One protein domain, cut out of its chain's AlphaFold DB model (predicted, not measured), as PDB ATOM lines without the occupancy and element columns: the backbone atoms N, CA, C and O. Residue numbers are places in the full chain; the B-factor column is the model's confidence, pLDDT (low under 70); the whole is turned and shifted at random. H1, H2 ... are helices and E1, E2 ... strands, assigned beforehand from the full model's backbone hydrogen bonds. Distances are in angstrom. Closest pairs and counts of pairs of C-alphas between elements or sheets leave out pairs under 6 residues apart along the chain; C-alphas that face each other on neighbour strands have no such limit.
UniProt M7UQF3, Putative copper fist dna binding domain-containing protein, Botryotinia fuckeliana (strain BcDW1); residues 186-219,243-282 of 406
ATOM      1  N   PRO A 186       5.385  42.857  31.959       54.91
ATOM      2  CA  PRO A 186       6.407  43.879  31.835       54.91
ATOM      3  C   PRO A 186       6.966  43.805  30.408       54.91
ATOM      4  O   PRO A 186       7.143  42.699  29.890       54.91
ATOM      5  N   PRO A 187       7.203  44.949  29.740       61.31
ATOM      6  CA  PRO A 187       7.730  44.936  28.385       61.31
ATOM      7  C   PRO A 187       9.061  44.187  28.382       61.31
ATOM      8  O   PRO A 187       9.941  44.482  29.194       61.31
ATOM      9  N   THR A 188       9.214  43.225  27.474       68.94
ATOM     10  CA  THR A 188      10.483  42.523  27.309       68.94
ATOM     11  C   THR A 188      11.495  43.520  26.755       68.94
ATOM     12  O   THR A 188      11.310  44.097  25.680       68.94
ATOM     13  N   VAL A 189      12.528  43.795  27.554       73.88
ATOM     14  CA  VAL A 189      13.599  44.738  27.227       73.88
ATOM     15  C   VAL A 189      14.735  43.952  26.588       73.88
ATOM     16  O   VAL A 189      15.363  43.132  27.252       73.88
ATOM     17  N   PHE A 190      14.999  44.209  25.311       76.81
ATOM     18  CA  PHE A 190      16.104  43.619  24.567       76.81
ATOM     19  C   PHE A 190      17.244  44.624  24.455       76.81
ATOM     20  O   PHE A 190      17.091  45.653  23.801       76.81
ATOM     21  N   THR A 191      18.379  44.323  25.083       80.19
ATOM     22  CA  THR A 191      19.572  45.183  25.069       80.19
ATOM     23  C   THR A 191      20.701  44.516  24.298       80.19
ATOM     24  O   THR A 191      21.351  43.600  24.804       80.19
ATOM     25  N   TYR A 192      20.978  44.976  23.082       77.62
ATOM     26  CA  TYR A 192      22.108  44.457  22.318       77.62
ATOM     27  C   TYR A 192      23.425  45.121  22.760       77.62
ATOM     28  O   TYR A 192      23.469  46.336  22.976       77.62
ATOM     29  N   PRO A 193      24.531  44.360  22.868       79.06
ATOM     30  CA  PRO A 193      25.868  44.940  22.912       79.06
ATOM     31  C   PRO A 193      26.101  45.842  21.695       79.06
ATOM     32  O   PRO A 193      25.823  45.429  20.572       79.06
ATOM     33  N   ALA A 194      26.676  47.031  21.899       73.12
ATOM     34  CA  ALA A 194      26.889  48.040  20.847       73.12
ATOM     35  C   ALA A 194      27.789  47.592  19.674       73.12
ATOM     36  O   ALA A 194      27.931  48.302  18.684       73.12
ATOM     37  N   THR A 195      28.418  46.420  19.777       74.75
ATOM     38  CA  THR A 195      29.159  45.786  18.685       74.75
ATOM     39  C   THR A 195      28.261  45.019  17.712       74.75
ATOM     40  O   THR A 195      28.670  44.839  16.566       74.75
ATOM     41  N   TYR A 196      27.078  44.553  18.121       76.81
ATOM     42  CA  TYR A 196      26.134  43.817  17.270       76.81
ATOM     43  C   TYR A 196      25.105  44.749  16.629       76.81
ATOM     44  O   TYR A 196      24.816  45.823  17.145       76.81
ATOM     45  N   GLY A 197      24.537  44.322  15.500       78.12
ATOM     46  CA  GLY A 197      23.562  45.135  14.771       78.12
ATOM     47  C   GLY A 197      24.190  46.288  13.985       78.12
ATOM     48  O   GLY A 197      23.468  47.097  13.419       78.12
ATOM     49  N   SER A 198      25.522  46.364  13.921       84.50
ATOM     50  CA  SER A 198      26.248  47.358  13.130       84.50
ATOM     51  C   SER A 198      26.550  46.822  11.728       84.50
ATOM     52  O   SER A 198      26.646  45.612  11.533       84.50
ATOM     53  N   TYR A 199      26.780  47.704  10.750       82.19
ATOM     54  CA  TYR A 199      27.147  47.293   9.385       82.19
ATOM     55  C   TYR A 199      28.381  46.371   9.350       82.19
ATOM     56  O   TYR A 199      28.440  45.421   8.573       82.19
ATOM     57  N   GLN A 200      29.358  46.626  10.226       85.94
ATOM     58  CA  GLN A 200      30.605  45.861  10.293       85.94
ATOM     59  C   GLN A 200      30.455  44.497  10.989       85.94
ATOM     60  O   GLN A 200      31.308  43.627  10.817       85.94
ATOM     61  N   ASN A 201      29.407  44.324  11.796       86.19
ATOM     62  CA  ASN A 201      29.109  43.109  12.549       86.19
ATOM     63  C   ASN A 201      27.578  42.969  12.688       86.19
ATOM     64  O   ASN A 201      27.013  43.262  13.755       86.19
ATOM     65  N   PRO A 202      26.892  42.572  11.597       86.62
ATOM     66  CA  PRO A 202      25.447  42.413  11.600       86.62
ATOM     67  C   PRO A 202      25.048  41.318  12.585       86.62
ATOM     68  O   PRO A 202      25.740  40.300  12.720       86.62
ATOM     69  N   LEU A 203      23.915  41.519  13.259       87.56
ATOM     70  CA  LEU A 203      23.348  40.528  14.165       87.56
ATOM     71  C   LEU A 203      23.202  39.187  13.428       87.56
ATOM     72  O   LEU A 203      22.777  39.150  12.274       87.56
ATOM     73  N   GLN A 204      23.586  38.101  14.099       87.12
ATOM     74  CA  GLN A 204      23.468  36.734  13.592       87.12
ATOM     75  C   GLN A 204      22.355  35.985  14.339       87.12
ATOM     76  O   GLN A 204      22.187  36.219  15.542       87.12
ATOM     77  N   PRO A 205      21.656  35.023  13.702       84.94
ATOM     78  CA  PRO A 205      20.564  34.287  14.344       84.94
ATOM     79  C   PRO A 205      20.981  33.546  15.623       84.94
ATOM     80  O   PRO A 205      20.212  33.467  16.577       84.94
ATOM     81  N   SER A 206      22.206  33.015  15.673       83.56
ATOM     82  CA  SER A 206      22.766  32.344  16.855       83.56
ATOM     83  C   SER A 206      23.036  33.315  18.010       83.56
ATOM     84  O   SER A 206      22.642  33.043  19.142       83.56
ATOM     85  N   ALA A 207      23.649  34.468  17.724       82.62
ATOM     86  CA  ALA A 207      23.924  35.505  18.719       82.62
ATOM     87  C   ALA A 207      22.629  36.093  19.303       82.62
ATOM     88  O   ALA A 207      22.537  36.289  20.514       82.62
ATOM     89  N   TRP A 208      21.607  36.305  18.463       84.12
ATOM     90  CA  TRP A 208      20.283  36.725  18.927       84.12
ATOM     91  C   TRP A 208      19.649  35.683  19.852       84.12
ATOM     92  O   TRP A 208      19.283  36.033  20.970       84.12
ATOM     93  N   ARG A 209      19.584  34.403  19.448       82.19
ATOM     94  CA  ARG A 209      19.006  33.336  20.291       82.19
ATOM     95  C   ARG A 209      19.704  33.237  21.649       82.19
ATOM     96  O   ARG A 209      19.025  33.152  22.669       82.19
ATOM     97  N   GLN A 210      21.036  33.333  21.686       79.19
ATOM     98  CA  GLN A 210      21.786  33.347  22.945       79.19
ATOM     99  C   GLN A 210      21.411  34.543  23.839       79.19
ATOM    100  O   GLN A 210      21.230  34.361  25.041       79.19
ATOM    101  N   GLY A 211      21.250  35.741  23.264       77.75
ATOM    102  CA  GLY A 211      20.822  36.939  23.996       77.75
ATOM    103  C   GLY A 211      19.379  36.864  24.510       77.75
ATOM    104  O   GLY A 211      19.118  37.259  25.643       77.75
ATOM    105  N   VAL A 212      18.454  36.299  23.722       75.69
ATOM    106  CA  VAL A 212      17.062  36.049  24.146       75.69
ATOM    107  C   VAL A 212      17.023  35.091  25.338       75.69
ATOM    108  O   VAL A 212      16.302  35.348  26.300       75.69
ATOM    109  N   HIS A 213      17.811  34.009  25.305       71.25
ATOM    110  CA  HIS A 213      17.909  33.086  26.435       71.25
ATOM    111  C   HIS A 213      18.498  33.759  27.681       71.25
ATOM    112  O   HIS A 213      17.928  33.630  28.757       71.25
ATOM    113  N   ASP A 214      19.595  34.507  27.554       66.44
ATOM    114  CA  ASP A 214      20.227  35.173  28.702       66.44
ATOM    115  C   ASP A 214      19.266  36.178  29.376       66.44
ATOM    116  O   ASP A 214      19.053  36.146  30.590       66.44
ATOM    117  N   MET A 215      18.562  36.995  28.582       63.50
ATOM    118  CA  MET A 215      17.578  37.954  29.103       63.50
ATOM    119  C   MET A 215      16.318  37.296  29.675       63.50
ATOM    120  O   MET A 215      15.757  37.815  30.644       63.50
ATOM    121  N   SER A 216      15.874  36.152  29.137       59.78
ATOM    122  CA  SER A 216      14.728  35.435  29.707       59.78
ATOM    123  C   SER A 216      15.041  34.867  31.096       59.78
ATOM    124  O   SER A 216      14.169  34.889  31.966       59.78
ATOM    125  N   TYR A 217      16.291  34.471  31.367       46.81
ATOM    126  CA  TYR A 217      16.720  34.055  32.708       46.81
ATOM    127  C   TYR A 217      16.844  35.218  33.702       46.81
ATOM    128  O   TYR A 217      16.444  35.058  34.861       46.81
ATOM    129  N   VAL A 218      17.310  36.397  33.270       44.94
ATOM    130  CA  VAL A 218      17.399  37.594  34.135       44.94
ATOM    131  C   VAL A 218      16.026  38.017  34.679       44.94
ATOM    132  O   VAL A 218      15.944  38.524  35.797       44.94
ATOM    133  N   HIS A 219      14.932  37.757  33.955       48.12
ATOM    134  CA  HIS A 219      13.584  38.073  34.442       48.12
ATOM    135  C   HIS A 219      13.017  37.059  35.460       48.12
ATOM    136  O   HIS A 219      12.058  37.372  36.164       48.12
ATOM    137  N   GLU A 243      20.296  53.704  21.919       59.97
ATOM    138  CA  GLU A 243      20.094  53.150  20.572       59.97
ATOM    139  C   GLU A 243      20.032  51.613  20.544       59.97
ATOM    140  O   GLU A 243      19.467  51.050  19.611       59.97
ATOM    141  N   THR A 244      20.582  50.923  21.553       67.06
ATOM    142  CA  THR A 244      20.670  49.448  21.567       67.06
ATOM    143  C   THR A 244      19.650  48.766  22.480       67.06
ATOM    144  O   THR A 244      19.706  47.545  22.655       67.06
ATOM    145  N   VAL A 245      18.725  49.535  23.068       76.69
ATOM    146  CA  VAL A 245      17.680  49.045  23.979       76.69
ATOM    147  C   VAL A 245      16.319  49.129  23.293       76.69
ATOM    148  O   VAL A 245      15.813  50.215  23.010       76.69
ATOM    149  N   HIS A 246      15.684  47.982  23.069       80.44
ATOM    150  CA  HIS A 246      14.395  47.881  22.388       80.44
ATOM    151  C   HIS A 246      13.377  47.179  23.282       80.44
ATOM    152  O   HIS A 246      13.584  46.051  23.720       80.44
ATOM    153  N   THR A 247      12.244  47.827  23.540       81.94
ATOM    154  CA  THR A 247      11.158  47.255  24.344       81.94
ATOM    155  C   THR A 247      10.038  46.739  23.454       81.94
ATOM    156  O   THR A 247       9.561  47.484  22.594       81.94
ATOM    157  N   CYS A 248       9.558  45.516  23.687       84.75
ATOM    158  CA  CYS A 248       8.387  44.980  22.996       84.75
ATOM    159  C   CYS A 248       7.331  44.459  23.979       84.75
ATOM    160  O   CYS A 248       7.645  43.898  25.023       84.75
ATOM    161  N   GLY A 249       6.057  44.665  23.639       84.69
ATOM    162  CA  GLY A 249       4.906  44.147  24.390       84.69
ATOM    163  C   GLY A 249       4.212  42.959  23.717       84.69
ATOM    164  O   GLY A 249       3.152  42.547  24.170       84.69
ATOM    165  N   CYS A 250       4.760  42.439  22.613       83.00
ATOM    166  CA  CYS A 250       4.110  41.395  21.809       83.00
ATOM    167  C   CYS A 250       4.373  39.964  22.312       83.00
ATOM    168  O   CYS A 250       3.710  39.036  21.853       83.00
ATOM    169  N   GLY A 251       5.335  39.784  23.226       80.75
ATOM    170  CA  GLY A 251       5.779  38.471  23.701       80.75
ATOM    171  C   GLY A 251       6.455  37.622  22.619       80.75
ATOM    172  O   GLY A 251       6.730  38.089  21.513       80.75
ATOM    173  N   ASP A 252       6.705  36.353  22.939       76.19
ATOM    174  CA  ASP A 252       7.459  35.428  22.078       76.19
ATOM    175  C   ASP A 252       6.783  35.174  20.719       76.19
ATOM    176  O   ASP A 252       7.453  34.948  19.715       76.19
ATOM    177  N   GLY A 253       5.450  35.281  20.665       81.62
ATOM    178  CA  GLY A 253       4.640  35.143  19.449       81.62
ATOM    179  C   GLY A 253       4.540  36.409  18.587       81.62
ATOM    180  O   GLY A 253       3.571  36.551  17.841       81.62
ATOM    181  N   CYS A 254       5.474  37.360  18.708       87.06
ATOM    182  CA  CYS A 254       5.438  38.627  17.977       87.06
ATOM    183  C   CYS A 254       5.387  38.425  16.448       87.06
ATOM    184  O   CYS A 254       6.292  37.831  15.870       87.06
ATOM    185  N   GLN A 255       4.390  39.012  15.773       91.75
ATOM    186  CA  GLN A 255       4.240  38.993  14.303       91.75
ATOM    187  C   GLN A 255       4.479  40.369  13.647       91.75
ATOM    188  O   GLN A 255       4.129  40.586  12.489       91.75
ATOM    189  N   CYS A 256       5.070  41.325  14.367       91.81
ATOM    190  CA  CYS A 256       5.395  42.636  13.806       91.81
ATOM    191  C   CYS A 256       6.579  42.526  12.833       91.81
ATOM    192  O   CYS A 256       7.646  42.047  13.220       91.81
ATOM    193  N   VAL A 257       6.407  43.008  11.600       91.81
ATOM    194  CA  VAL A 257       7.495  43.124  10.616       91.81
ATOM    195  C   VAL A 257       8.459  44.232  11.051       91.81
ATOM    196  O   VAL A 257       8.025  45.339  11.365       91.81
ATOM    197  N   GLY A 258       9.761  43.943  11.072       88.00
ATOM    198  CA  GLY A 258      10.808  44.914  11.415       88.00
ATOM    199  C   GLY A 258      10.950  45.193  12.915       88.00
ATOM    200  O   GLY A 258      11.461  46.239  13.306       88.00
ATOM    201  N   CYS A 259      10.489  44.286  13.783       89.62
ATOM    202  CA  CYS A 259      10.598  44.472  15.228       89.62
ATOM    203  C   CYS A 259      12.048  44.290  15.714       89.62
ATOM    204  O   CYS A 259      12.550  43.172  15.719       89.62
ATOM    205  N   ALA A 260      12.706  45.348  16.200       87.31
ATOM    206  CA  ALA A 260      14.093  45.277  16.697       87.31
ATOM    207  C   ALA A 260      14.291  44.321  17.899       87.31
ATOM    208  O   ALA A 260      15.371  43.769  18.094       87.31
ATOM    209  N   ALA A 261      13.235  44.067  18.677       86.69
ATOM    210  CA  ALA A 261      13.212  43.044  19.726       86.69
ATOM    211  C   ALA A 261      13.185  41.606  19.167       86.69
ATOM    212  O   ALA A 261      13.851  40.711  19.685       86.69
ATOM    213  N   HIS A 262      12.446  41.393  18.074       86.81
ATOM    214  CA  HIS A 262      12.233  40.086  17.450       86.81
ATOM    215  C   HIS A 262      12.592  40.112  15.951       86.81
ATOM    216  O   HIS A 262      11.737  39.800  15.118       86.81
ATOM    217  N   PRO A 263      13.839  40.466  15.575       88.31
ATOM    218  CA  PRO A 263      14.238  40.614  14.177       88.31
ATOM    219  C   PRO A 263      14.102  39.303  13.394       88.31
ATOM    220  O   PRO A 263      13.888  39.323  12.191       88.31
ATOM    221  N   TYR A 264      14.172  38.156  14.074       88.44
ATOM    222  CA  TYR A 264      14.057  36.829  13.471       88.44
ATOM    223  C   TYR A 264      12.673  36.184  13.600       88.44
ATOM    224  O   TYR A 264      12.553  34.979  13.377       88.44
ATOM    225  N   ASN A 265      11.625  36.943  13.937       88.12
ATOM    226  CA  ASN A 265      10.267  36.402  13.906       88.12
ATOM    227  C   ASN A 265       9.839  36.008  12.480       88.12
ATOM    228  O   ASN A 265      10.345  36.528  11.480       88.12
ATOM    229  N   ASP A 266       8.874  35.095  12.383       87.19
ATOM    230  CA  ASP A 266       8.456  34.548  11.089       87.19
ATOM    231  C   ASP A 266       7.888  35.618  10.154       87.19
ATOM    232  O   ASP A 266       8.174  35.592   8.961       87.19
ATOM    233  N   ALA A 267       7.176  36.614  10.691       89.94
ATOM    234  CA  ALA A 267       6.639  37.722   9.906       89.94
ATOM    235  C   ALA A 267       7.741  38.560   9.229       89.94
ATOM    236  O   ALA A 267       7.655  38.820   8.026       89.94
ATOM    237  N   THR A 268       8.801  38.953   9.951       90.25
ATOM    238  CA  THR A 268       9.909  39.703   9.331       90.25
ATOM    239  C   THR A 268      10.709  38.807   8.389       90.25
ATOM    240  O   THR A 268      11.018  39.229   7.277       90.25
ATOM    241  N   ARG A 269      10.978  37.548   8.765       88.31
ATOM    242  CA  ARG A 269      11.663  36.580   7.888       88.31
ATOM    243  C   ARG A 269      10.936  36.378   6.557       88.31
ATOM    244  O   ARG A 269      11.580  36.433   5.513       88.31
ATOM    245  N   GLN A 270       9.618  36.169   6.586       86.81
ATOM    246  CA  GLN A 270       8.791  36.002   5.387       86.81
ATOM    247  C   GLN A 270       8.764  37.277   4.541       86.81
ATOM    248  O   GLN A 270       8.926  37.196   3.324       86.81
ATOM    249  N   TYR A 271       8.631  38.449   5.170       91.12
ATOM    250  CA  TYR A 271       8.688  39.730   4.467       91.12
ATOM    251  C   TYR A 271      10.019  39.904   3.720       91.12
ATOM    252  O   TYR A 271      10.017  40.108   2.505       91.12
ATOM    253  N   VAL A 272      11.154  39.749   4.411       90.00
ATOM    254  CA  VAL A 272      12.483  39.930   3.805       90.00
ATOM    255  C   VAL A 272      12.747  38.870   2.723       90.00
ATOM    256  O   VAL A 272      13.250  39.223   1.657       90.00
ATOM    257  N   LEU A 273      12.333  37.612   2.927       86.81
ATOM    258  CA  LEU A 273      12.416  36.566   1.899       86.81
ATOM    259  C   LEU A 273      11.588  36.918   0.652       86.81
ATOM    260  O   LEU A 273      12.078  36.782  -0.464       86.81
ATOM    261  N   SER A 274      10.356  37.410   0.826       86.25
ATOM    262  CA  SER A 274       9.486  37.788  -0.298       86.25
ATOM    263  C   SER A 274      10.034  38.974  -1.098       86.25
ATOM    264  O   SER A 274       9.951  38.982  -2.325       86.25
ATOM    265  N   ALA A 275      10.665  39.942  -0.426       86.94
ATOM    266  CA  ALA A 275      11.346  41.055  -1.081       86.94
ATOM    267  C   ALA A 275      12.599  40.581  -1.839       86.94
ATOM    268  O   ALA A 275      12.827  40.991  -2.977       86.94
ATOM    269  N   TRP A 276      13.382  39.680  -1.240       84.69
ATOM    270  CA  TRP A 276      14.567  39.087  -1.862       84.69
ATOM    271  C   TRP A 276      14.228  38.251  -3.101       84.69
ATOM    272  O   TRP A 276      14.870  38.417  -4.137       84.69
ATOM    273  N   GLU A 277      13.184  37.422  -3.036       83.69
ATOM    274  CA  GLU A 277      12.734  36.624  -4.181       83.69
ATOM    275  C   GLU A 277      12.174  37.517  -5.297       83.69
ATOM    276  O   GLU A 277      12.480  37.310  -6.469       83.69
ATOM    277  N   SER A 278      11.442  38.581  -4.946       81.44
ATOM    278  CA  SER A 278      10.947  39.556  -5.933       81.44
ATOM    279  C   SER A 278      12.095  40.178  -6.743       81.44
ATOM    280  O   SER A 278      12.027  40.226  -7.970       81.44
ATOM    281  N   MET A 279      13.202  40.547  -6.082       76.56
ATOM    282  CA  MET A 279      14.416  41.048  -6.749       76.56
ATOM    283  C   MET A 279      15.138  39.988  -7.606       76.56
ATOM    284  O   MET A 279      15.876  40.346  -8.523       76.56
ATOM    285  N   ARG A 280      14.941  38.689  -7.336       72.44
ATOM    286  CA  ARG A 280      15.499  37.577  -8.133       72.44
ATOM    287  C   ARG A 280      14.668  37.224  -9.365       72.44
ATOM    288  O   ARG A 280      15.215  36.607 -10.273       72.44
ATOM    289  N   VAL A 281      13.392  37.613  -9.408       60.50
ATOM    290  CA  VAL A 281      12.475  37.353 -10.536       60.50
ATOM    291  C   VAL A 281      12.427  38.524 -11.537       60.50
ATOM    292  O   VAL A 281      12.140  38.316 -12.714       60.50
ATOM    293  N   GLU A 282      12.802  39.744 -11.137       55.75
ATOM    294  CA  GLU A 282      12.939  40.891 -12.058       55.75
ATOM    295  C   GLU A 282      14.084  40.870 -13.117       55.75
ATOM    296  O   GLU A 282      13.972  41.646 -14.073       55.75
TER     297      GLU A 282
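What this domain is: This is residues 186 to 219 and 243 to 282 of the 406 residues of the protein "Putative copper fist dna binding domain-containing protein" of Botryotinia fuckeliana (strain BcDW1) (UniProt M7UQF3). A small ladder of two strands, E1 and E2, has helix H1 near its E1 side, while the far part of a second helix, H2, sticks out as an arm with residues 273 to 282. A long loop, residues 249 to 265, runs between the sheet and H2. The printed part has 74 residues with two named strands and two named helices, in the order E1, H1, E2, H2; the sheet is antiparallel and the class is mixed, helices and strands. The whole is only just compact, close to loose, with a radius of gyration of the C-alphas of 13.6 A; its elongated outline spans 46 by 29 by 21 A.

Where its parts are: Strand E1 is residues 188 to 191, beginning at C-alpha 188 (10.483, 42.523, 27.309), and E2 is residues 245 to 248. H1 is residues 205 to 218, 20.3 A from first to last C-alpha. H2, residues 266 to 282, is 24.4 A long and ends at C-alpha 282 (12.939, 40.891, -12.058).

How they stand to each other: E1 and E2 are antiparallel neighbours, at 159 degrees between their directions. N 190 and O 246 are 2.8 A apart and N 248 and O 188 3.0 A, within hydrogen-bond range. The closest C-alphas of E1 and H1 are those of Phe 190 and Met 215, 7.4 A apart. H2 is apart from E1 and from H1. In H1 and H2 every O i to N i+4 pair is within hydrogen-bond range.

The domain as a whole: The C-alphas of His 219 and Glu 282 are the two farthest apart, at 46.6 A. Without residues 273 to 282, which stand free, the body spans 31 by 30 by 21 A. Residues 220 to 242 are not printed, and C-alphas 219 and 243 are 21.5 A apart across this cut. The links E1 to H1 and E2 to H2 are long. The mean pLDDT of the printed part is 79.0; residues 186 to 188, 214 to 219, 243 to 244 and 281 to 282 are under 70.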